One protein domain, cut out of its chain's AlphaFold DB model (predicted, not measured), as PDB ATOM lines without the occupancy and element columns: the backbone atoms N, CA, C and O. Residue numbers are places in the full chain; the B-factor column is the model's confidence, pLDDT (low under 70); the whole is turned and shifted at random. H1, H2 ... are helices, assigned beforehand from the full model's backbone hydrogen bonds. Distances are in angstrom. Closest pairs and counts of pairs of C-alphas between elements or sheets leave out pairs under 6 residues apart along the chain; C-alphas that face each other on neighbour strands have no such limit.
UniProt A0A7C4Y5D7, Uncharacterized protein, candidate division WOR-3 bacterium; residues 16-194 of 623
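What this domain is: This is residues 16 to 194 of the 623 residues of an uncharacterized protein of candidate division WOR-3 bacterium (UniProt A0A7C4Y5D7). Four helical hairpins, H4 with H5, H6 with H7, H8 with H9 and H10 with H11, are stacked one after another along the longest axis, with H4, H6, H8 and H10 in one layer and H5, H7, H9 and H11 in the other. At one end of the stack H3 packs on H4, and the short H1 and H2 make a corner, of which H1 packs on H4. The printed part has 179 residues with eleven named helices, H1 to H11 in chain order, and no named strand; the class is all helix. It is compact, with a radius of gyration of the C-alphas of 17.4 A and spans of 52 by 37 by 24 A.

How they stand to each other: H7, residues 105 to 121, is the longest helix and forms a hairpin with H6, residues 89 to 101; they touch, closest at the C-alphas of Asp 96 and Ser 108, 5.1 A apart. With H8, residues 128 to 143, H9, residues 147 to 160, H10, residues 165 to 175, and H11, residues 180 to 194, they form a bundle, up and down, each helix running against the one before it. H8 and H9 touch, with the C-alphas of Ser 131 and Ser 157 closest at 4.1 A, at a shallow tilt of 11 degrees, opposite ways. H7 and H9 are near each other, while H7 and H8 are apart. H9 touches H10, closest at the C-alphas of Ile 158 and Ile 167, 6.5 A. H10 and H11 touch, closest at the C-alphas of Thr 175 and Cys 183, 5.0 A. H7, with residues 107 to 114 alone, also touches H5, residues 76 to 84, closest at the C-alphas of Ile 83 and Val 111, 6.2 A. H5 forms a hairpin with H4, residues 59 to 70, closest at the C-alphas of Pro 61 and Tyr 78, 5.0 A. H4 touches H3, residues 42 to 51, closest at the C-alphas of Tyr 49 and Ile 60, 6.2 A. H1, residues 16 to 23, touches H4 at a steep tilt of 56 degrees, closest at the C-alphas of Phe 17 and Phe 59, 5.9 A. H2, residues 25 to 32, and H1 touch only at the corner, closest at the C-alphas of Lys 21 and Gly 28, 4.3 A. In H1 to H10 every O i to N i+4 pair is within hydrogen-bond range; in H11, 10 of 11 are.

Where its parts are: H1 begins at C-alpha 16, (28.508, -23.365, 41.591). H7 runs 24.2 A from C-alpha 105 at (19.243, -3.101, 34.691); H8 measures 22.4 A, H11 21.2 A and H9 20.1 A. H11 ends at C-alpha 194, (33.297, -1.715, 10.636).

The domain as a whole: The C-alphas of Lys 44 and Phe 194, the two farthest apart, are 53.2 A apart. The printed part has no cut, and no link is long. The mean pLDDT of the printed part is 83.8; residues 120 to 129, 163 to 166 and 191 to 194 are under 70.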
ATOM      1  N   ASP A  16      28.797 -24.131  40.380       75.62
ATOM      2  CA  ASP A  16      28.508 -23.365  41.591       75.62
ATOM      3  C   ASP A  16      27.072 -22.824  41.582       75.62
ATOM      4  O   ASP A  16      26.436 -22.771  42.641       75.62
ATOM      5  N   PHE A  17      26.519 -22.538  40.399       80.12
ATOM      6  CA  PHE A  17      25.094 -22.248  40.230       80.12
ATOM      7  C   PHE A  17      24.235 -23.478  40.547       80.12
ATOM      8  O   PHE A  17      23.275 -23.385  41.311       80.12
ATOM      9  N   GLU A  18      24.615 -24.652  40.034       77.69
ATOM     10  CA  GLU A  18      23.909 -25.911  40.300       77.69
ATOM     11  C   GLU A  18      23.930 -26.283  41.785       77.69
ATOM     12  O   GLU A  18      22.893 -26.639  42.348       77.69
ATOM     13  N   LYS A  19      25.074 -26.119  42.464       83.31
ATOM     14  CA  LYS A  19      25.152 -26.297  43.923       83.31
ATOM     15  C   LYS A  19      24.184 -25.366  44.654       83.31
ATOM     16  O   LYS A  19      23.422 -25.840  45.491       83.31
ATOM     17  N   ALA A  20      24.171 -24.071  44.323       85.50
ATOM     18  CA  ALA A  20      23.267 -23.107  44.955       85.50
ATOM     19  C   ALA A  20      21.787 -23.445  44.688       85.50
ATOM     20  O   ALA A  20      20.944 -23.351  45.584       85.50
ATOM     21  N   LYS A  21      21.465 -23.915  43.481       87.12
ATOM     22  CA  LYS A  21      20.122 -24.373  43.112       87.12
ATOM     23  C   LYS A  21      19.660 -25.564  43.955       87.12
ATOM     24  O   LYS A  21      18.504 -25.606  44.377       87.12
ATOM     25  N   LEU A  22      20.554 -26.519  44.206       87.75
ATOM     26  CA  LEU A  22      20.261 -27.747  44.947       87.75
ATOM     27  C   LEU A  22      20.117 -27.537  46.461       87.75
ATOM     28  O   LEU A  22      19.483 -28.368  47.108       87.75
ATOM     29  N   LEU A  23      20.632 -26.433  47.018       88.44
ATOM     30  CA  LEU A  23      20.445 -26.098  48.437       88.44
ATOM     31  C   LEU A  23      18.958 -25.947  48.801       88.44
ATOM     32  O   LEU A  23      18.519 -26.454  49.832       88.44
ATOM     33  N   TYR A  24      18.174 -25.291  47.942       89.31
ATOM     34  CA  TYR A  24      16.722 -25.186  48.093       89.31
ATOM     35  C   TYR A  24      16.025 -25.322  46.723       89.31
ATOM     36  O   TYR A  24      15.672 -24.322  46.086       89.31
ATOM     37  N   PRO A  25      15.781 -26.562  46.247       87.69
ATOM     38  CA  PRO A  25      15.313 -26.829  44.884       87.69
ATOM     39  C   PRO A  25      14.032 -26.091  44.451       87.69
ATOM     40  O   PRO A  25      13.968 -25.663  43.293       87.69
ATOM     41  N   PRO A  26      13.012 -25.889  45.317       85.88
ATOM     42  CA  PRO A  26      11.828 -25.117  44.941       85.88
ATOM     43  C   PRO A  26      12.162 -23.673  44.549       85.88
ATOM     44  O   PRO A  26      11.642 -23.168  43.554       85.88
ATOM     45  N   PHE A  27      13.070 -23.027  45.283       87.38
ATOM     46  CA  PHE A  27      13.493 -21.652  45.016       87.38
ATOM     47  C   PHE A  27      14.458 -21.595  43.832       87.38
ATOM     48  O   PHE A  27      14.309 -20.740  42.966       87.38
ATOM     49  N   GLY A  28      15.338 -22.589  43.694       84.38
ATOM     50  CA  GLY A  28      16.130 -22.792  42.483       84.38
ATOM     51  C   GLY A  28      15.289 -22.814  41.199       84.38
ATOM     52  O   GLY A  28      15.607 -22.124  40.229       84.38
ATOM     53  N   LYS A  29      14.142 -23.509  41.208       83.38
ATOM     54  CA  LYS A  29      13.187 -23.481  40.085       83.38
ATOM     55  C   LYS A  29      12.568 -22.097  39.864       83.38
ATOM     56  O   LYS A  29      12.313 -21.737  38.717       83.38
ATOM     57  N   VAL A  30      12.309 -21.318  40.920       83.31
ATOM     58  CA  VAL A  30      11.812 -19.930  40.799       83.31
ATOM     59  C   VAL A  30      12.844 -19.063  40.075       83.31
ATOM     60  O   VAL A  30      12.482 -18.377  39.115       83.31
ATOM     61  N   ILE A  31      14.122 -19.170  40.451       83.06
ATOM     62  CA  ILE A  31      15.230 -18.458  39.795       83.06
ATOM     63  C   ILE A  31      15.350 -18.852  38.313       83.06
ATOM     64  O   ILE A  31      15.449 -17.979  37.454       83.06
ATOM     65  N   GLU A  32      15.209 -20.138  37.967       74.19
ATOM     66  CA  GLU A  32      15.161 -20.590  36.559       74.19
ATOM     67  C   GLU A  32      13.896 -20.150  35.800       74.19
ATOM     68  O   GLU A  32      13.860 -20.167  34.568       74.19
ATOM     69  N   GLY A  33      12.847 -19.769  36.533       71.12
ATOM     70  CA  GLY A  33      11.563 -19.333  35.986       71.12
ATOM     71  C   GLY A  33      10.510 -20.400  35.800       71.12
ATOM     72  O   GLY A  33       9.495 -20.144  35.167       71.12
ATOM     73  N   LYS A  34      10.730 -21.566  36.395       75.25
ATOM     74  CA  LYS A  34       9.819 -22.714  36.375       75.25
ATOM     75  C   LYS A  34       9.097 -22.932  37.706       75.25
ATOM     76  O   LYS A  34       8.332 -23.881  37.842       75.25
ATOM     77  N   GLY A  35       9.424 -22.140  38.724       73.94
ATOM     78  CA  GLY A  35       8.941 -22.317  40.090       73.94
ATOM     79  C   GLY A  35       7.738 -21.442  40.422       73.94
ATOM     80  O   GLY A  35       7.499 -20.412  39.793       73.94
ATOM     81  N   TYR A  36       7.007 -21.841  41.460       78.44
ATOM     82  CA  TYR A  36       5.835 -21.129  41.959       78.44
ATOM     83  C   TYR A  36       6.161 -20.440  43.290       78.44
ATOM     84  O   TYR A  36       6.411 -21.108  44.290       78.44
ATOM     85  N   ILE A  37       6.159 -19.104  43.311       81.38
ATOM     86  CA  ILE A  37       6.588 -18.304  44.477       81.38
ATOM     87  C   ILE A  37       5.807 -18.638  45.764       81.38
ATOM     88  O   ILE A  37       6.445 -18.787  46.802       81.38
ATOM     89  N   PRO A  38       4.472 -18.830  45.747       82.69
ATOM     90  CA  PRO A  38       3.728 -19.154  46.969       82.69
ATOM     91  C   PRO A  38       4.077 -20.510  47.605       82.69
ATOM     92  O   PRO A  38       3.653 -20.768  48.722       82.69
ATOM     93  N   SER A  39       4.837 -21.374  46.920       76.94
ATOM     94  CA  SER A  39       5.310 -22.653  47.476       76.94
ATOM     95  C   SER A  39       6.610 -22.545  48.287       76.94
ATOM     96  O   SER A  39       7.110 -23.555  48.777       76.94
ATOM     97  N   ILE A  40       7.181 -21.342  48.411       86.75
ATOM     98  CA  ILE A  40       8.481 -21.118  49.048       86.75
ATOM     99  C   ILE A  40       8.305 -20.756  50.526       86.75
ATOM    100  O   ILE A  40       7.688 -19.746  50.860       86.75
ATOM    101  N   ASP A  41       8.922 -21.539  51.412       90.56
ATOM    102  CA  ASP A  41       9.136 -21.133  52.804       90.56
ATOM    103  C   ASP A  41      10.335 -20.182  52.859       90.56
ATOM    104  O   ASP A  41      11.494 -20.605  52.884       90.56
ATOM    105  N   PHE A  42      10.042 -18.880  52.837       89.44
ATOM    106  CA  PHE A  42      11.051 -17.823  52.793       89.44
ATOM    107  C   PHE A  42      12.025 -17.874  53.972       89.44
ATOM    108  O   PHE A  42      13.209 -17.621  53.771       89.44
ATOM    109  N   LYS A  43      11.563 -18.217  55.182       91.44
ATOM    110  CA  LYS A  43      12.422 -18.233  56.374       91.44
ATOM    111  C   LYS A  43      13.409 -19.393  56.302       91.44
ATOM    112  O   LYS A  43      14.613 -19.194  56.434       91.44
ATOM    113  N   LYS A  44      12.905 -20.589  55.992       92.38
ATOM    114  CA  LYS A  44      13.737 -21.786  55.826       92.38
ATOM    115  C   LYS A  44      14.709 -21.654  54.654       92.38
ATOM    116  O   LYS A  44      15.852 -22.091  54.747       92.38
ATOM    117  N   CYS A  45      14.263 -21.051  53.553       90.88
ATOM    118  CA  CYS A  45      15.102 -20.762  52.394       90.88
ATOM    119  C   CYS A  45      16.270 -19.838  52.774       90.88
ATOM    120  O   CYS A  45      17.418 -20.140  52.454       90.88
ATOM    121  N   GLU A  46      15.991 -18.747  53.496       93.56
ATOM    122  CA  GLU A  46      17.002 -17.794  53.962       93.56
ATOM    123  C   GLU A  46      18.039 -18.459  54.882       93.56
ATOM    124  O   GLU A  46      19.241 -18.342  54.643       93.56
ATOM    125  N   GLU A  47      17.583 -19.223  55.879       94.19
ATOM    126  CA  GLU A  47      18.450 -19.953  56.817       94.19
ATOM    127  C   GLU A  47      19.378 -20.946  56.103       94.19
ATOM    128  O   GLU A  47      20.561 -21.049  56.438       94.19
ATOM    129  N   ILE A  48      18.868 -21.662  55.096       93.75
ATOM    130  CA  ILE A  48      19.652 -22.634  54.325       93.75
ATOM    131  C   ILE A  48      20.753 -21.941  53.522       93.75
ATOM    132  O   ILE A  48      21.890 -22.414  53.539       93.75
ATOM    133  N   TYR A  49      20.454 -20.835  52.841       94.00
ATOM    134  CA  TYR A  49      21.469 -20.120  52.067       94.00
ATOM    135  C   TYR A  49      22.520 -19.461  52.964       94.00
ATOM    136  O   TYR A  49      23.705 -19.613  52.685       94.00
ATOM    137  N   LEU A  50      22.122 -18.822  54.070       93.19
ATOM    138  CA  LEU A  50      23.065 -18.222  55.024       93.19
ATOM    139  C   LEU A  50      23.989 -19.265  55.665       93.19
ATOM    140  O   LEU A  50      25.184 -19.025  55.803       93.19
ATOM    141  N   LYS A  51      23.464 -20.444  56.024       94.56
ATOM    142  CA  LYS A  51      24.262 -21.523  56.631       94.56
ATOM    143  C   LYS A  51      25.305 -22.111  55.675       94.56
ATOM    144  O   LYS A  51      26.316 -22.633  56.134       94.56
ATOM    145  N   ASN A  52      25.032 -22.081  54.372       91.38
ATOM    146  CA  ASN A  52      25.889 -22.674  53.347       91.38
ATOM    147  C   ASN A  52      26.725 -21.635  52.584       91.38
ATOM    148  O   ASN A  52      27.408 -22.016  51.634       91.38
ATOM    149  N   ASP A  53      26.681 -20.354  52.970       91.00
ATOM    150  CA  ASP A  53      27.528 -19.336  52.355       91.00
ATOM    151  C   ASP A  53      28.991 -19.518  52.780       91.00
ATOM    152  O   ASP A  53      29.367 -19.286  53.928       91.00
ATOM    153  N   ASP A  54      29.827 -19.937  51.833       86.81
ATOM    154  CA  ASP A  54      31.261 -20.152  52.021       86.81
ATOM    155  C   ASP A  54      32.108 -18.906  51.708       86.81
ATOM    156  O   ASP A  54      33.341 -18.967  51.712       86.81
ATOM    157  N   GLY A  55      31.461 -17.781  51.382       89.38
ATOM    158  CA  GLY A  55      32.126 -16.544  50.986       89.38
ATOM    159  C   GLY A  55      32.686 -16.561  49.560       89.38
ATOM    160  O   GLY A  55      33.240 -15.562  49.104       89.38
ATOM    161  N   LYS A  56      32.584 -17.684  48.838       88.12
ATOM    162  CA  LYS A  56      33.254 -17.892  47.546       88.12
ATOM    163  C   LYS A  56      32.286 -18.047  46.390       88.12
ATOM    164  O   LYS A  56      32.655 -17.654  45.284       88.12
ATOM    165  N   ASN A  57      31.125 -18.653  46.616       88.56
ATOM    166  CA  ASN A  57      30.116 -18.855  45.584       88.56
ATOM    167  C   ASN A  57      29.340 -17.538  45.351       88.56
ATOM    168  O   ASN A  57      28.724 -17.033  46.294       88.56
ATOM    169  N   PRO A  58      29.345 -16.959  44.133       93.06
ATOM    170  CA  PRO A  58      28.651 -15.698  43.860       93.06
ATOM    171  C   PRO A  58      27.125 -15.863  43.776       93.06
ATOM    172  O   PRO A  58      26.389 -14.884  43.900       93.06
ATOM    173  N   PHE A  59      26.622 -17.087  43.601       93.88
ATOM    174  CA  PHE A  59      25.194 -17.354  43.453       93.88
ATOM    175  C   PHE A  59      24.454 -17.439  44.791       93.88
ATOM    176  O   PHE A  59      23.259 -17.182  44.835       93.88
ATOM    177  N   ILE A  60      25.133 -17.739  45.899       93.75
ATOM    178  CA  ILE A  60      24.500 -17.737  47.229       93.75
ATOM    179  C   ILE A  60      23.994 -16.333  47.610       93.75
ATOM    180  O   ILE A  60      22.792 -16.194  47.864       93.75
ATOM    181  N   PRO A  61      24.824 -15.271  47.570       95.56
ATOM    182  CA  PRO A  61      24.337 -13.917  47.801       95.56
ATOM    183  C   PRO A  61      23.360 -13.460  46.703       95.56
ATOM    184  O   PRO A  61      22.404 -12.762  47.018       95.56
ATOM    185  N   LEU A  62      23.479 -13.919  45.448       95.00
ATOM    186  CA  LEU A  62      22.454 -13.652  44.424       95.00
ATOM    187  C   LEU A  62      21.071 -14.171  44.852       95.00
ATOM    188  O   LEU A  62      20.084 -13.443  44.778       95.00
ATOM    189  N   PHE A  63      20.999 -15.426  45.302       93.38
ATOM    190  CA  PHE A  63      19.748 -16.063  45.710       93.38
ATOM    191  C   PHE A  63      19.173 -15.400  46.965       93.38
ATOM    192  O   PHE A  63      17.968 -15.158  47.020       93.38
ATOM    193  N   LEU A  64      20.018 -15.039  47.938       94.19
ATOM    194  CA  LEU A  64      19.603 -14.243  49.098       94.19
ATOM    195  C   LEU A  64      19.057 -12.874  48.671       94.19
ATOM    196  O   LEU A  64      17.985 -12.478  49.123       94.19
ATOM    197  N   GLY A  65      19.730 -12.184  47.748       93.56
ATOM    198  CA  GLY A  65      19.273 -10.910  47.196       93.56
ATOM    199  C   GLY A  65      17.918 -11.023  46.493       93.56
ATOM    200  O   GLY A  65      17.013 -10.237  46.769       93.56
ATOM    201  N   GLU A  66      17.719 -12.044  45.656       92.31
ATOM    202  CA  GLU A  66      16.428 -12.311  45.006       92.31
ATOM    203  C   GLU A  66      15.324 -12.647  46.017       92.31
ATOM    204  O   GLU A  66      14.194 -12.171  45.883       92.31
ATOM    205  N   LEU A  67      15.641 -13.415  47.062       92.06
ATOM    206  CA  LEU A  67      14.707 -13.739  48.138       92.06
ATOM    207  C   LEU A  67      14.246 -12.466  48.861       92.06
ATOM    208  O   LEU A  67      13.044 -12.234  49.012       92.06
ATOM    209  N   LYS A  68      15.197 -11.608  49.252       92.50
ATOM    210  CA  LYS A  68      14.939 -10.309  49.887       92.50
ATOM    211  C   LYS A  68      14.146  -9.377  48.975       92.50
ATOM    212  O   LYS A  68      13.170  -8.778  49.423       92.50
ATOM    213  N   ARG A  69      14.473  -9.330  47.680       90.12
ATOM    214  CA  ARG A  69      13.729  -8.558  46.677       90.12
ATOM    215  C   ARG A  69      12.273  -9.003  46.572       90.12
ATOM    216  O   ARG A  69      11.381  -8.156  46.578       90.12
ATOM    217  N   ILE A  70      12.009 -10.311  46.512       89.00
ATOM    218  CA  ILE A  70      10.642 -10.858  46.463       89.00
ATOM    219  C   ILE A  70       9.866 -10.499  47.742       89.00
ATOM    220  O   ILE A  70       8.689 -10.147  47.660       89.00
ATOM    221  N   LYS A  71      10.534 -10.504  48.904       89.00
ATOM    222  CA  LYS A  71       9.974 -10.057  50.194       89.00
ATOM    223  C   LYS A  71       9.828  -8.530  50.318       89.00
ATOM    224  O   LYS A  71       9.227  -8.072  51.284       89.00
ATOM    225  N   LYS A  72      10.334  -7.746  49.354       90.12
ATOM    226  CA  LYS A  72      10.438  -6.273  49.405       90.12
ATOM    227  C   LYS A  72      11.284  -5.755  50.582       90.12
ATOM    228  O   LYS A  72      11.018  -4.684  51.117       90.12
ATOM    229  N   GLU A  73      12.303  -6.512  50.973       92.62
ATOM    230  CA  GLU A  73      13.304  -6.144  51.982       92.62
ATOM    231  C   GLU A  73      14.565  -5.559  51.313       92.62
ATOM    232  O   GLU A  73      14.762  -5.777  50.118       92.62
ATOM    233  N   PRO A  74      15.446  -4.839  52.037       91.69
ATOM    234  CA  PRO A  74      16.719  -4.368  51.486       91.69
ATOM    235  C   PRO A  74      17.584  -5.525  50.958       91.69
ATOM    236  O   PRO A  74      17.858  -6.478  51.689       91.69
ATOM    237  N   PHE A  75      18.024  -5.436  49.699       93.12
ATOM    238  CA  PHE A  75      18.764  -6.509  49.016       93.12
ATOM    239  C   PHE A  75      20.071  -6.062  48.342       93.12
ATOM    240  O   PHE A  75      20.873  -6.912  47.960       93.12
ATOM    241  N   ASP A  76      20.317  -4.753  48.219       92.88
ATOM    242  CA  ASP A  76      21.434  -4.189  47.445       92.88
ATOM    243  C   ASP A  76      22.809  -4.740  47.862       92.88
ATOM    244  O   ASP A  76      23.629  -5.070  47.005       92.88
ATOM    245  N   ASN A  77      23.044  -4.915  49.168       94.69
ATOM    246  CA  ASN A  77      24.309  -5.449  49.686       94.69
ATOM    247  C   ASN A  77      24.596  -6.863  49.166       94.69
ATOM    248  O   ASN A  77      25.735  -7.162  48.819       94.69
ATOM    249  N   TYR A  78      23.566  -7.703  49.044       95.62
ATOM    250  CA  TYR A  78      23.710  -9.059  48.525       95.62
ATOM    251  C   TYR A  78      24.042  -9.067  47.029       95.62
ATOM    252  O   TYR A  78      24.819  -9.900  46.567       95.62
ATOM    253  N   TYR A  79      23.507  -8.124  46.252       95.88
ATOM    254  CA  TYR A  79      23.869  -8.000  44.838       95.88
ATOM    255  C   TYR A  79      25.292  -7.476  44.649       95.88
ATOM    256  O   TYR A  79      26.030  -8.037  43.841       95.88
ATOM    257  N   ILE A  80      25.714  -6.468  45.421       95.81
ATOM    258  CA  ILE A  80      27.109  -5.990  45.414       95.81
ATOM    259  C   ILE A  80      28.056  -7.142  45.755       95.81
ATOM    260  O   ILE A  80      29.048  -7.368  45.059       95.81
ATOM    261  N   GLU A  81      27.727  -7.901  46.796       95.75
ATOM    262  CA  GLU A  81      28.512  -9.046  47.228       95.75
ATOM    263  C   GLU A  81      28.570 -10.139  46.153       95.75
ATOM    264  O   GLU A  81      29.658 -10.614  45.827       95.75
ATOM    265  N   SER A  82      27.441 -10.474  45.525       96.38
ATOM    266  CA  SER A  82      27.390 -11.412  44.399       96.38
ATOM    267  C   SER A  82      28.312 -10.994  43.253       96.38
ATOM    268  O   SER A  82      29.139 -11.795  42.818       96.38
ATOM    269  N   ILE A  83      28.250  -9.724  42.831       96.31
ATOM    270  CA  ILE A  83      29.077  -9.179  41.745       96.31
ATOM    271  C   ILE A  83      30.565  -9.205  42.115       96.31
ATOM    272  O   ILE A  83      31.413  -9.570  41.298       96.31
ATOM    273  N   SER A  84      30.899  -8.866  43.364       95.12
ATOM    274  CA  SER A  84      32.286  -8.859  43.843       95.12
ATOM    275  C   SER A  84      32.939 -10.247  43.816       95.12
ATOM    276  O   SER A  84      34.148 -10.358  43.608       95.12
ATOM    277  N   ARG A  85      32.133 -11.307  43.975       94.88
ATOM    278  CA  ARG A  85      32.581 -12.704  44.029       94.88
ATOM    279  C   ARG A  85      32.684 -13.375  42.652       94.88
ATOM    280  O   ARG A  85      33.122 -14.523  42.592       94.88
ATOM    281  N   ILE A  86      32.320 -12.687  41.564       91.56
ATOM    282  CA  ILE A  86      32.441 -13.191  40.186       91.56
ATOM    283  C   ILE A  86      33.917 -13.397  39.824       91.56
ATOM    284  O   ILE A  86      34.728 -12.470  39.908       91.56
ATOM    285  N   LYS A  87      34.252 -14.603  39.353       82.75
ATOM    286  CA  LYS A  87      35.611 -15.010  38.961       82.75
ATOM    287  C   LYS A  87      35.766 -15.252  37.468       82.75
ATOM    288  O   LYS A  87      36.880 -15.167  36.958       82.75
ATOM    289  N   ASN A  88      34.688 -15.599  36.772       79.94
ATOM    290  CA  ASN A  88      34.731 -15.932  35.351       79.94
ATOM    291  C   ASN A  88      33.511 -15.398  34.591       79.94
ATOM    292  O   ASN A  88      32.508 -14.981  35.168       79.94
ATOM    293  N   LEU A  89      33.626 -15.405  33.263       76.75
ATOM    294  CA  LEU A  89      32.623 -14.854  32.357       76.75
ATOM    295  C   LEU A  89      31.303 -15.644  32.366       76.75
ATOM    296  O   LEU A  89      30.247 -15.047  32.177       76.75
ATOM    297  N   GLN A  90      31.337 -16.955  32.635       77.06
ATOM    298  CA  GLN A  90      30.125 -17.775  32.758       77.06
ATOM    299  C   GLN A  90      29.310 -17.395  34.003       77.06
ATOM    300  O   GLN A  90      28.091 -17.260  33.922       77.06
ATOM    301  N   GLU A  91      29.971 -17.180  35.146       85.19
ATOM    302  CA  GLU A  91      29.323 -16.681  36.365       85.19
ATOM    303  C   GLU A  91      28.684 -15.314  36.136       85.19
ATOM    304  O   GLU A  91      27.519 -15.111  36.480       85.19
ATOM    305  N   ALA A  92      29.429 -14.406  35.500       88.88
ATOM    306  CA  ALA A  92      28.941 -13.079  35.167       88.88
ATOM    307  C   ALA A  92      27.707 -13.139  34.258       88.88
ATOM    308  O   ALA A  92      26.697 -12.511  34.559       88.88
ATOM    309  N   LEU A  93      27.747 -13.956  33.203       86.56
ATOM    310  CA  LEU A  93      26.631 -14.142  32.279       86.56
ATOM    311  C   LEU A  93      25.362 -14.641  32.985       86.56
ATOM    312  O   LEU A  93      24.281 -14.104  32.750       86.56
ATOM    313  N   ILE A  94      25.468 -15.653  33.852       86.00
ATOM    314  CA  ILE A  94      24.300 -16.189  34.570       86.00
ATOM    315  C   ILE A  94      23.693 -15.116  35.479       86.00
ATOM    316  O   ILE A  94      22.478 -14.916  35.458       86.00
ATOM    317  N   ILE A  95      24.523 -14.410  36.253       92.00
ATOM    318  CA  ILE A  95      24.072 -13.332  37.148       92.00
ATOM    319  C   ILE A  95      23.418 -12.201  36.343       92.00
ATOM    320  O   ILE A  95      22.337 -11.732  36.703       92.00
ATOM    321  N   ASP A  96      24.023 -11.811  35.222       93.56
ATOM    322  CA  ASP A  96      23.494 -10.774  34.341       93.56
ATOM    323  C   ASP A  96      22.112 -11.145  33.790       93.56
ATOM    324  O   ASP A  96      21.168 -10.360  33.877       93.56
ATOM    325  N   LEU A  97      21.947 -12.378  33.301       88.94
ATOM    326  CA  LEU A  97      20.661 -12.878  32.806       88.94
ATOM    327  C   LEU A  97      19.583 -12.898  33.902       88.94
ATOM    328  O   LEU A  97      18.425 -12.574  33.620       88.94
ATOM    329  N   VAL A  98      19.944 -13.229  35.148       88.88
ATOM    330  CA  VAL A  98      19.025 -13.164  36.300       88.88
ATOM    331  C   VAL A  98      18.579 -11.720  36.549       88.88
ATOM    332  O   VAL A  98      17.378 -11.466  36.678       88.88
ATOM    333  N   PHE A  99      19.505 -10.757  36.535       91.88
ATOM    334  CA  PHE A  99      19.174  -9.342  36.720       91.88
ATOM    335  C   PHE A  99      18.346  -8.764  35.574       91.88
ATOM    336  O   PHE A  99      17.349  -8.086  35.833       91.88
ATOM    337  N   ILE A 100      18.695  -9.058  34.321       88.62
ATOM    338  CA  ILE A 100      17.932  -8.625  33.143       88.62
ATOM    339  C   ILE A 100      16.491  -9.121  33.235       88.62
ATOM    340  O   ILE A 100      15.551  -8.348  33.030       88.62
ATOM    341  N   ARG A 101      16.303 -10.389  33.610       84.06
ATOM    342  CA  ARG A 101      14.977 -10.981  33.790       84.06
ATOM    343  C   ARG A 101      14.195 -10.337  34.934       84.06
ATOM    344  O   ARG A 101      12.990 -10.130  34.815       84.06
ATOM    345  N   GLY A 102      14.874  -9.990  36.025       80.88
ATOM    346  CA  GLY A 102      14.306  -9.218  37.129       80.88
ATOM    347  C   GLY A 102      14.015  -7.747  36.795       80.88
ATOM    348  O   GLY A 102      13.507  -7.038  37.660       80.88
ATOM    349  N   LEU A 103      14.325  -7.287  35.570       84.94
ATOM    350  CA  LEU A 103      14.313  -5.881  35.135       84.94
ATOM    351  C   LEU A 103      15.242  -4.971  35.966       84.94
ATOM    352  O   LEU A 103      15.064  -3.753  36.023       84.94
ATOM    353  N   ASN A 104      16.271  -5.564  36.569       87.44
ATOM    354  CA  ASN A 104      17.254  -4.935  37.443       87.44
ATOM    355  C   ASN A 104      18.459  -4.405  36.640       87.44
ATOM    356  O   ASN A 104      19.607  -4.753  36.912       87.44
ATOM    357  N   PHE A 105      18.208  -3.546  35.643       88.69
ATOM    358  CA  PHE A 105      19.243  -3.101  34.691       88.69
ATOM    359  C   PHE A 105      20.440  -2.390  35.342       88.69
ATOM    360  O   PHE A 105      21.555  -2.554  34.873       88.69
ATOM    361  N   LYS A 106      20.240  -1.689  36.470       93.19
ATOM    362  CA  LYS A 106      21.337  -1.072  37.242       93.19
ATOM    363  C   LYS A 106      22.401  -2.100  37.648       93.19
ATOM    364  O   LYS A 106      23.591  -1.832  37.554       93.19
ATOM    365  N   TRP A 107      21.963  -3.262  38.126       93.81
ATOM    366  CA  TRP A 107      22.858  -4.320  38.596       93.81
ATOM    367  C   TRP A 107      23.472  -5.090  37.428       93.81
ATOM    368  O   TRP A 107      24.640  -5.452  37.485       93.81
ATOM    369  N   SER A 108      22.714  -5.250  36.342       93.31
ATOM    370  CA  SER A 108      23.214  -5.769  35.066       93.31
ATOM    371  C   SER A 108      24.350  -4.905  34.495       93.31
ATOM    372  O   SER A 108      25.391  -5.431  34.115       93.31
ATOM    373  N   ASP A 109      24.231  -3.573  34.539       93.06
ATOM    374  CA  ASP A 109      25.299  -2.667  34.093       93.06
ATOM    375  C   ASP A 109      26.592  -2.851  34.917       93.06
ATOM    376  O   ASP A 109      27.680  -2.917  34.347       93.06
ATOM    377  N   MET A 110      26.487  -3.049  36.238       95.12
ATOM    378  CA  MET A 110      27.649  -3.353  37.092       95.12
ATOM    379  C   MET A 110      28.272  -4.727  36.790       95.12
ATOM    380  O   MET A 110      29.492  -4.887  36.847       95.12
ATOM    381  N   VAL A 111      27.458  -5.732  36.452       94.19
ATOM    382  CA  VAL A 111      27.975  -7.037  36.013       94.19
ATOM    383  C   VAL A 111      28.722  -6.894  34.690       94.19
ATOM    384  O   VAL A 111      29.787  -7.482  34.536       94.19
ATOM    385  N   LYS A 112      28.228  -6.075  33.757       91.88
ATOM    386  CA  LYS A 112      28.918  -5.804  32.488       91.88
ATOM    387  C   LYS A 112      30.257  -5.102  32.677       91.88
ATOM    388  O   LYS A 112      31.207  -5.443  31.981       91.88
ATOM    389  N   GLU A 113      30.362  -4.167  33.621       92.88
ATOM    390  CA  GLU A 113      31.658  -3.585  34.001       92.88
ATOM    391  C   GLU A 113      32.621  -4.680  34.476       92.88
ATOM    392  O   GLU A 113      33.731  -4.797  33.959       92.88
ATOM    393  N   LYS A 114      32.152  -5.581  35.347       92.31
ATOM    394  CA  LYS A 114      32.938  -6.737  35.790       92.31
ATOM    395  C   LYS A 114      33.304  -7.689  34.643       92.31
ATOM    396  O   LYS A 114      34.398  -8.251  34.640       92.31
ATOM    397  N   MET A 115      32.416  -7.886  33.668       89.81
ATOM    398  CA  MET A 115      32.703  -8.668  32.460       89.81
ATOM    399  C   MET A 115      33.792  -8.010  31.615       89.81
ATOM    400  O   MET A 115      34.669  -8.720  31.138       89.81
ATOM    401  N   ASN A 116      33.783  -6.682  31.475       84.38
ATOM    402  CA  ASN A 116      34.834  -5.949  30.770       84.38
ATOM    403  C   ASN A 116      36.196  -6.121  31.451       84.38
ATOM    404  O   ASN A 116      37.163  -6.442  30.764       84.38
ATOM    405  N   ASP A 117      36.258  -6.037  32.784       86.25
ATOM    406  CA  ASP A 117      37.491  -6.328  33.529       86.25
ATOM    407  C   ASP A 117      37.993  -7.752  33.236       86.25
ATOM    408  O   ASP A 117      39.179  -7.982  32.998       86.25
ATOM    409  N   LEU A 118      37.082  -8.732  33.220       76.56
ATOM    410  CA  LEU A 118      37.414 -10.124  32.910       76.56
ATOM    411  C   LEU A 118      37.844 -10.312  31.450       76.56
ATOM    412  O   LEU A 118      38.723 -11.134  31.184       76.56
ATOM    413  N   TYR A 119      37.262  -9.573  30.506       73.75
ATOM    414  CA  TYR A 119      37.698  -9.569  29.112       73.75
ATOM    415  C   TYR A 119      39.118  -9.011  28.983       73.75
ATOM    416  O   TYR A 119      39.951  -9.634  28.322       73.75
ATOM    417  N   GLU A 120      39.434  -7.906  29.663       69.62
ATOM    418  CA  GLU A 120      40.771  -7.303  29.654       69.62
ATOM    419  C   GLU A 120      41.825  -8.213  30.296       69.62
ATOM    420  O   GLU A 120      42.859  -8.484  29.681       69.62
ATOM    421  N   ILE A 121      41.545  -8.756  31.488       67.19
ATOM    422  CA  ILE A 121      42.449  -9.670  32.209       67.19
ATOM    423  C   ILE A 121      42.785 -10.899  31.357       67.19
ATOM    424  O   ILE A 121      43.934 -11.345  31.327       67.19
ATOM    425  N   ASN A 122      41.793 -11.436  30.643       51.94
ATOM    426  CA  ASN A 122      41.960 -12.624  29.810       51.94
ATOM    427  C   ASN A 122      42.393 -12.305  28.368       51.94
ATOM    428  O   ASN A 122      42.555 -13.226  27.566       51.94
ATOM    429  N   ASN A 123      42.598 -11.025  28.027       53.12
ATOM    430  CA  ASN A 123      42.911 -10.552  26.677       53.12
ATOM    431  C   ASN A 123      41.906 -11.053  25.613       53.12
ATOM    432  O   ASN A 123      42.271 -11.414  24.490       53.12
ATOM    433  N   ILE A 124      40.624 -11.100  25.981       58.03
ATOM    434  CA  ILE A 124      39.512 -11.513  25.125       58.03
ATOM    435  C   ILE A 124      38.925 -10.257  24.479       58.03
ATOM    436  O   ILE A 124      38.290  -9.443  25.139       58.03
ATOM    437  N   LYS A 125      39.115 -10.095  23.167       57.81
ATOM    438  CA  LYS A 125      38.532  -8.969  22.409       57.81
ATOM    439  C   LYS A 125      37.036  -9.151  22.108       57.81
ATOM    440  O   LYS A 125      36.376  -8.188  21.730       57.81
ATOM    441  N   ALA A 126      36.544 -10.386  22.180       63.69
ATOM    442  CA  ALA A 126      35.189 -10.757  21.803       63.69
ATOM    443  C   ALA A 126      34.815 -12.152  22.324       63.69
ATOM    444  O   ALA A 126      35.625 -13.077  22.246       63.69
ATOM    445  N   ASP A 127      33.565 -12.311  22.756       66.00
ATOM    446  CA  ASP A 127      32.992 -13.577  23.209       66.00
ATOM    447  C   ASP A 127      31.693 -13.898  22.454       66.00
ATOM    448  O   ASP A 127      30.600 -13.393  22.733       66.00
ATOM    449  N   PHE A 128      31.835 -14.758  21.444       62.19
ATOM    450  CA  PHE A 128      30.736 -15.168  20.571       62.19
ATOM    451  C   PHE A 128      29.710 -16.046  21.283       62.19
ATOM    452  O   PHE A 128      28.536 -15.996  20.917       62.19
ATOM    453  N   TYR A 129      30.132 -16.837  22.272       65.19
ATOM    454  CA  TYR A 129      29.233 -17.709  23.024       65.19
ATOM    455  C   TYR A 129      28.249 -16.861  23.828       65.19
ATOM    456  O   TYR A 129      27.032 -16.967  23.659       65.19
ATOM    457  N   ILE A 130      28.792 -15.922  24.601       74.31
ATOM    458  CA  ILE A 130      28.014 -14.964  25.387       74.31
ATOM    459  C   ILE A 130      27.118 -14.116  24.482       74.31
ATOM    460  O   ILE A 130      25.920 -13.978  24.741       74.31
ATOM    461  N   SER A 131      27.658 -13.606  23.371       78.75
ATOM    462  CA  SER A 131      26.869 -12.849  22.395       78.75
ATOM    463  C   SER A 131      25.680 -13.647  21.851       78.75
ATOM    464  O   SER A 131      24.557 -13.134  21.838       78.75
ATOM    465  N   LYS A 132      25.892 -14.900  21.432       73.19
ATOM    466  CA  LYS A 132      24.844 -15.762  20.865       73.19
ATOM    467  C   LYS A 132      23.765 -16.094  21.897       73.19
ATOM    468  O   LYS A 132      22.584 -16.112  21.554       73.19
ATOM    469  N   ILE A 133      24.140 -16.291  23.161       76.81
ATOM    470  CA  ILE A 133      23.177 -16.486  24.252       76.81
ATOM    471  C   ILE A 133      22.297 -15.248  24.429       76.81
ATOM    472  O   ILE A 133      21.070 -15.376  24.442       76.81
ATOM    473  N   TYR A 134      22.891 -14.053  24.506       87.81
ATOM    474  CA  TYR A 134      22.116 -12.816  24.614       87.81
ATOM    475  C   TYR A 134      21.186 -12.608  23.420       87.81
ATOM    476  O   TYR A 134      20.038 -12.215  23.603       87.81
ATOM    477  N   GLU A 135      21.645 -12.904  22.205       83.38
ATOM    478  CA  GLU A 135      20.832 -12.805  20.993       83.38
ATOM    479  C   GLU A 135      19.643 -13.772  21.020       83.38
ATOM    480  O   GLU A 135      18.506 -13.347  20.802       83.38
ATOM    481  N   LYS A 136      19.874 -15.053  21.344       81.62
ATOM    482  CA  LYS A 136      18.807 -16.057  21.476       81.62
ATOM    483  C   LYS A 136      17.752 -15.584  22.478       81.62
ATOM    484  O   LYS A 136      16.562 -15.568  22.163       81.62
ATOM    485  N   LYS A 137      18.190 -15.107  23.649       84.38
ATOM    486  CA  LYS A 137      17.297 -14.565  24.684       84.38
ATOM    487  C   LYS A 137      16.580 -13.298  24.222       84.38
ATOM    488  O   LYS A 137      15.402 -13.123  24.520       84.38
ATOM    489  N   ALA A 138      17.237 -12.434  23.451       87.62
ATOM    490  CA  ALA A 138      16.606 -11.242  22.899       87.62
ATOM    491  C   ALA A 138      15.456 -11.585  21.943       87.62
ATOM    492  O   ALA A 138      14.428 -10.901  21.951       87.62
ATOM    493  N   ILE A 139      15.622 -12.632  21.131       82.38
ATOM    494  CA  ILE A 139      14.595 -13.132  20.212       82.38
ATOM    495  C   ILE A 139      13.433 -13.750  20.999       82.38
ATOM    496  O   ILE A 139      12.279 -13.438  20.710       82.38
ATOM    497  N   GLU A 140      13.717 -14.562  22.019       84.75
ATOM    498  CA  GLU A 140      12.694 -15.133  22.909       84.75
ATOM    499  C   GLU A 140      11.857 -14.030  23.584       84.75
ATOM    500  O   GLU A 140      10.628 -14.020  23.480       84.75
ATOM    501  N   GLU A 141      12.512 -13.034  24.190       86.19
ATOM    502  CA  GLU A 141      11.836 -11.899  24.831       86.19
ATOM    503  C   GLU A 141      11.022 -11.076  23.823       86.19
ATOM    504  O   GLU A 141       9.906 -10.645  24.122       86.19
ATOM    505  N   ARG A 142      11.522 -10.914  22.592       83.19
ATOM    506  CA  ARG A 142      10.783 -10.254  21.508       83.19
ATOM    507  C   ARG A 142       9.496 -10.998  21.172       83.19
ATOM    508  O   ARG A 142       8.452 -10.357  21.069       83.19
ATOM    509  N   LEU A 143       9.567 -12.318  20.993       82.56
ATOM    510  CA  LEU A 143       8.401 -13.150  20.686       82.56
ATOM    511  C   LEU A 143       7.372 -13.123  21.824       82.56
ATOM    512  O   LEU A 143       6.174 -13.171  21.564       82.56
ATOM    513  N   SER A 144       7.830 -12.960  23.069       82.06
ATOM    514  CA  SER A 144       6.964 -12.803  24.245       82.06
ATOM    515  C   SER A 144       6.370 -11.394  24.431       82.06
ATOM    516  O   SER A 144       5.530 -11.193  25.306       82.06
ATOM    517  N   GLY A 145       6.783 -10.407  23.626       83.81
ATOM    518  CA  GLY A 145       6.314  -9.018  23.711       83.81
ATOM    519  C   GLY A 145       7.107  -8.111  24.664       83.81
ATOM    520  O   GLY A 145       6.800  -6.921  24.768       83.81
ATOM    521  N   ASN A 146       8.169  -8.606  25.306       86.06
ATOM    522  CA  ASN A 146       9.048  -7.833  26.190       86.06
ATOM    523  C   ASN A 146      10.104  -7.039  25.405       86.06
ATOM    524  O   ASN A 146      11.308  -7.306  25.406       86.06
ATOM    525  N   ILE A 147       9.625  -5.989  24.746       83.75
ATOM    526  CA  ILE A 147      10.405  -5.111  23.866       83.75
ATOM    527  C   ILE A 147      11.634  -4.506  24.573       83.75
ATOM    528  O   ILE A 147      12.728  -4.491  24.010       83.75
ATOM    529  N   LYS A 148      11.474  -4.005  25.805       86.88
ATOM    530  CA  LYS A 148      12.557  -3.331  26.541       86.88
ATOM    531  C   LYS A 148      13.701  -4.292  26.882       86.88
ATOM    532  O   LYS A 148      14.861  -3.952  26.667       86.88
ATOM    533  N   THR A 149      13.367  -5.480  27.380       88.62
ATOM    534  CA  THR A 149      14.328  -6.539  27.720       88.62
ATOM    535  C   THR A 149      15.045  -7.039  26.472       88.62
ATOM    536  O   THR A 149      16.267  -7.143  26.470       88.62
ATOM    537  N   SER A 150      14.302  -7.250  25.379       89.25
ATOM    538  CA  SER A 150      14.863  -7.650  24.087       89.25
ATOM    539  C   SER A 150      15.919  -6.661  23.584       89.25
ATOM    540  O   SER A 150      17.037  -7.060  23.272       89.25
ATOM    541  N   LEU A 151      15.623  -5.357  23.590       88.75
ATOM    542  CA  LEU A 151      16.588  -4.323  23.197       88.75
ATOM    543  C   LEU A 151      17.835  -4.291  24.083       88.75
ATOM    544  O   LEU A 151      18.953  -4.141  23.583       88.75
ATOM    545  N   TYR A 152      17.652  -4.449  25.393       90.44
ATOM    546  CA  TYR A 152      18.768  -4.493  26.330       90.44
ATOM    547  C   TYR A 152      19.688  -5.691  26.040       90.44
ATOM    548  O   TYR A 152      20.902  -5.524  25.948       90.44
ATOM    549  N   LEU A 153      19.109  -6.869  25.786       91.12
ATOM    550  CA  LEU A 153      19.833  -8.081  25.397       91.12
ATOM    551  C   LEU A 153      20.535  -7.937  24.036       91.12
ATOM    552  O   LEU A 153      21.680  -8.359  23.905       91.12
ATOM    553  N   ILE A 154      19.913  -7.281  23.047       90.06
ATOM    554  CA  ILE A 154      20.567  -6.935  21.767       90.06
ATOM    555  C   ILE A 154      21.806  -6.071  22.023       90.06
ATOM    556  O   ILE A 154      22.854  -6.322  21.436       90.06
ATOM    557  N   SER A 155      21.715  -5.078  22.915       89.75
ATOM    558  CA  SER A 155      22.877  -4.260  23.280       89.75
ATOM    559  C   SER A 155      23.975  -5.104  23.927       89.75
ATOM    560  O   SER A 155      25.110  -5.051  23.463       89.75
ATOM    561  N   SER A 156      23.640  -5.929  24.929       90.38
ATOM    562  CA  SER A 156      24.600  -6.835  25.585       90.38
ATOM    563  C   SER A 156      25.277  -7.776  24.586       90.38
ATOM    564  O   SER A 156      26.477  -8.018  24.655       90.38
ATOM    565  N   SER A 157      24.508  -8.277  23.619       87.19
ATOM    566  CA  SER A 157      24.991  -9.173  22.574       87.19
ATOM    567  C   SER A 157      26.003  -8.500  21.638       87.19
ATOM    568  O   SER A 157      26.998  -9.124  21.263       87.19
ATOM    569  N   ILE A 158      25.781  -7.224  21.299       83.69
ATOM    570  CA  ILE A 158      26.724  -6.403  20.524       83.69
ATOM    571  C   ILE A 158      27.968  -6.086  21.351       83.69
ATOM    572  O   ILE A 158      29.066  -6.116  20.814       83.69
ATOM    573  N   ASP A 159      27.822  -5.779  22.639       84.38
ATOM    574  CA  ASP A 159      28.963  -5.442  23.493       84.38
ATOM    575  C   ASP A 159      29.893  -6.648  23.697       84.38
ATOM    576  O   ASP A 159      31.109  -6.499  23.605       84.38
ATOM    577  N   ALA A 160      29.333  -7.853  23.855       80.19
ATOM    578  CA  ALA A 160      30.101  -9.099  23.925       80.19
ATOM    579  C   ALA A 160      30.794  -9.459  22.596       80.19
ATOM    580  O   ALA A 160      31.868 -10.059  22.589       80.19
ATOM    581  N   ALA A 161      30.195  -9.093  21.457       73.81
ATOM    582  CA  ALA A 161      30.725  -9.380  20.125       73.81
ATOM    583  C   ALA A 161      30.529  -8.204  19.146       73.81
ATOM    584  O   ALA A 161      29.681  -8.276  18.246       73.81
ATOM    585  N   PRO A 162      31.343  -7.134  19.243       71.25
ATOM    586  CA  PRO A 162      31.127  -5.892  18.487       71.25
ATOM    587  C   PRO A 162      31.186  -6.038  16.958       71.25
ATOM    588  O   PRO A 162      30.678  -5.191  16.223       71.25
ATOM    589  N   MET A 163      31.800  -7.112  16.463       63.38
ATOM    590  CA  MET A 163      31.919  -7.473  15.045       63.38
ATOM    591  C   MET A 163      30.634  -8.034  14.426       63.38
ATOM    592  O   MET A 163      30.497  -8.019  13.199       63.38
ATOM    593  N   ARG A 164      29.682  -8.526  15.233       64.94
ATOM    594  CA  ARG A 164      28.458  -9.177  14.740       64.94
ATOM    595  C   ARG A 164      27.420  -8.147  14.284       64.94
ATOM    596  O   ARG A 164      26.475  -7.793  14.987       64.94
ATOM    597  N   ARG A 165      27.599  -7.664  13.052       65.44
ATOM    598  CA  ARG A 165      26.799  -6.589  12.422       65.44
ATOM    599  C   ARG A 165      25.307  -6.878  12.377       65.44
ATOM    600  O   ARG A 165      24.504  -5.952  12.437       65.44
ATOM    601  N   GLU A 166      24.956  -8.145  12.183       67.06
ATOM    602  CA  GLU A 166      23.576  -8.604  12.014       67.06
ATOM    603  C   GLU A 166      22.725  -8.213  13.223       67.06
ATOM    604  O   GLU A 166      21.610  -7.725  13.064       67.06
ATOM    605  N   ILE A 167      23.313  -8.275  14.417       70.75
ATOM    606  CA  ILE A 167      22.665  -7.910  15.676       70.75
ATOM    607  C   ILE A 167      22.416  -6.399  15.740       70.75
ATOM    608  O   ILE A 167      21.330  -5.951  16.107       70.75
ATOM    609  N   ALA A 168      23.400  -5.590  15.329       76.12
ATOM    610  CA  ALA A 168      23.232  -4.140  15.243       76.12
ATOM    611  C   ALA A 168      22.170  -3.753  14.199       76.12
ATOM    612  O   ALA A 168      21.378  -2.844  14.445       76.12
ATOM    613  N   LEU A 169      22.096  -4.468  13.069       74.75
ATOM    614  CA  LEU A 169      21.030  -4.293  12.078       74.75
ATOM    615  C   LEU A 169      19.656  -4.659  12.643       74.75
ATOM    616  O   LEU A 169      18.703  -3.923  12.392       74.75
ATOM    617  N   GLU A 170      19.533  -5.736  13.420       77.19
ATOM    618  CA  GLU A 170      18.284  -6.065  14.119       77.19
ATOM    619  C   GLU A 170      17.888  -4.966  15.116       77.19
ATOM    620  O   GLU A 170      16.733  -4.532  15.118       77.19
ATOM    621  N   GLY A 171      18.843  -4.417  15.875       80.44
ATOM    622  CA  GLY A 171      18.614  -3.258  16.744       80.44
ATOM    623  C   GLY A 171      18.115  -2.020  15.983       80.44
ATOM    624  O   GLY A 171      17.168  -1.355  16.416       80.44
ATOM    625  N   ILE A 172      18.688  -1.731  14.807       82.06
ATOM    626  CA  ILE A 172      18.237  -0.642  13.921       82.06
ATOM    627  C   ILE A 172      16.816  -0.912  13.427       82.06
ATOM    628  O   ILE A 172      15.948  -0.064  13.621       82.06
ATOM    629  N   LYS A 173      16.549  -2.084  12.833       80.69
ATOM    630  CA  LYS A 173      15.214  -2.455  12.323       80.69
ATOM    631  C   LYS A 173      14.143  -2.289  13.395       80.69
ATOM    632  O   LYS A 173      13.036  -1.845  13.106       80.69
ATOM    633  N   PHE A 174      14.482  -2.630  14.633       77.81
ATOM    634  CA  PHE A 174      13.558  -2.591  15.749       77.81
ATOM    635  C   PHE A 174      13.248  -1.171  16.248       77.81
ATOM    636  O   PHE A 174      12.117  -0.867  16.634       77.81
ATOM    637  N   THR A 175      14.250  -0.293  16.246       83.19
ATOM    638  CA  THR A 175      14.140   1.077  16.771       83.19
ATOM    639  C   THR A 175      13.761   2.104  15.705       83.19
ATOM    640  O   THR A 175      13.321   3.209  16.045       83.19
ATOM    641  N   PHE A 176      13.883   1.745  14.424       81.56
ATOM    642  CA  PHE A 176      13.569   2.608  13.291       81.56
ATOM    643  C   PHE A 176      12.113   3.094  13.335       81.56
ATOM    644  O   PHE A 176      11.179   2.323  13.538       81.56
ATOM    645  N   GLY A 177      11.920   4.409  13.198       73.69
ATOM    646  CA  GLY A 177      10.600   5.054  13.236       73.69
ATOM    647  C   GLY A 177       9.930   5.138  14.617       73.69
ATOM    648  O   GLY A 177       8.941   5.849  14.751       73.69
ATOM    649  N   LYS A 178      10.468   4.471  15.651       81.31
ATOM    650  CA  LYS A 178       9.907   4.475  17.017       81.31
ATOM    651  C   LYS A 178      10.784   5.221  18.019       81.31
ATOM    652  O   LYS A 178      10.279   6.010  18.810       81.31
ATOM    653  N   GLN A 179      12.095   4.968  18.011       85.50
ATOM    654  CA  GLN A 179      13.033   5.475  19.020       85.50
ATOM    655  C   GLN A 179      14.345   5.936  18.375       85.50
ATOM    656  O   GLN A 179      15.362   5.243  18.397       85.50
ATOM    657  N   TRP A 180      14.332   7.148  17.815       79.38
ATOM    658  CA  TRP A 180      15.429   7.675  16.991       79.38
ATOM    659  C   TRP A 180      16.792   7.696  17.699       79.38
ATOM    660  O   TRP A 180      17.805   7.364  17.092       79.38
ATOM    661  N   LYS A 181      16.832   8.014  19.002       85.06
ATOM    662  CA  LYS A 181      18.080   8.002  19.789       85.06
ATOM    663  C   LYS A 181      18.725   6.612  19.834       85.06
ATOM    664  O   LYS A 181      19.934   6.499  19.658       85.06
ATOM    665  N   GLN A 182      17.928   5.564  20.034       83.00
ATOM    666  CA  GLN A 182      18.430   4.189  20.058       83.00
ATOM    667  C   GLN A 182      18.760   3.686  18.654       83.00
ATOM    668  O   GLN A 182      19.768   3.014  18.470       83.00
ATOM    669  N   CYS A 183      17.988   4.096  17.647       82.56
ATOM    670  CA  CYS A 183      18.313   3.825  16.251       82.56
ATOM    671  C   CYS A 183      19.681   4.401  15.870       82.56
ATOM    672  O   CYS A 183      20.486   3.703  15.261       82.56
ATOM    673  N   ILE A 184      19.983   5.640  16.280       81.12
ATOM    674  CA  ILE A 184      21.313   6.236  16.095       81.12
ATOM    675  C   ILE A 184      22.370   5.454  16.881       81.12
ATOM    676  O   ILE A 184      23.443   5.204  16.343       81.12
ATOM    677  N   HIS A 185      22.088   5.037  18.119       84.69
ATOM    678  CA  HIS A 185      23.023   4.230  18.907       84.69
ATOM    679  C   HIS A 185      23.394   2.919  18.193       84.69
ATOM    680  O   HIS A 185      24.578   2.651  17.994       84.69
ATOM    681  N   TYR A 186      22.408   2.142  17.731       83.06
ATOM    682  CA  TYR A 186      22.666   0.906  16.987       83.06
ATOM    683  C   TYR A 186      23.291   1.165  15.616       83.06
ATOM    684  O   TYR A 186      24.129   0.384  15.179       83.06
ATOM    685  N   PHE A 187      22.967   2.281  14.960       79.56
ATOM    686  CA  PHE A 187      23.638   2.702  13.730       79.56
ATOM    687  C   PHE A 187      25.113   3.037  13.963       79.56
ATOM    688  O   PHE A 187      25.969   2.617  13.189       79.56
ATOM    689  N   LEU A 188      25.440   3.725  15.058       78.19
ATOM    690  CA  LEU A 188      26.825   3.959  15.454       78.19
ATOM    691  C   LEU A 188      27.519   2.645  15.795       78.19
ATOM    692  O   LEU A 188      28.629   2.439  15.325       78.19
ATOM    693  N   LYS A 189      26.883   1.731  16.537       75.81
ATOM    694  CA  LYS A 189      27.427   0.388  16.808       75.81
ATOM    695  C   LYS A 189      27.633  -0.415  15.522       75.81
ATOM    696  O   LYS A 189      28.663  -1.057  15.378       75.81
ATOM    697  N   TYR A 190      26.732  -0.302  14.549       72.81
ATOM    698  CA  TYR A 190      26.902  -0.854  13.207       72.81
ATOM    699  C   TYR A 190      28.105  -0.218  12.493       72.81
ATOM    700  O   TYR A 190      28.937  -0.943  11.960       72.81
ATOM    701  N   ILE A 191      28.286   1.107  12.556       64.94
ATOM    702  CA  ILE A 191      29.481   1.788  12.027       64.94
ATOM    703  C   ILE A 191      30.759   1.332  12.751       64.94
ATOM    704  O   ILE A 191      31.774   1.056  12.117       64.94
ATOM    705  N   TYR A 192      30.732   1.220  14.077       62.12
ATOM    706  CA  TYR A 192      31.862   0.745  14.875       62.12
ATOM    707  C   TYR A 192      32.171  -0.716  14.609       62.12
ATOM    708  O   TYR A 192      33.347  -1.073  14.620       62.12
ATOM    709  N   SER A 193      31.162  -1.529  14.283       58.75
ATOM    710  CA  SER A 193      31.389  -2.886  13.814       58.75
ATOM    711  C   SER A 193      32.313  -2.867  12.601       58.75
ATOM    712  O   SER A 193      33.167  -3.730  12.543       58.75
ATOM    713  N   PHE A 194      32.317  -1.834  11.734       54.81
ATOM    714  CA  PHE A 194      33.297  -1.715  10.636       54.81
ATOM    715  C   PHE A 194      34.759  -1.645  11.070       54.81
ATOM    716  O   PHE A 194      35.622  -2.000  10.273       54.81
TER     717      PHE A 194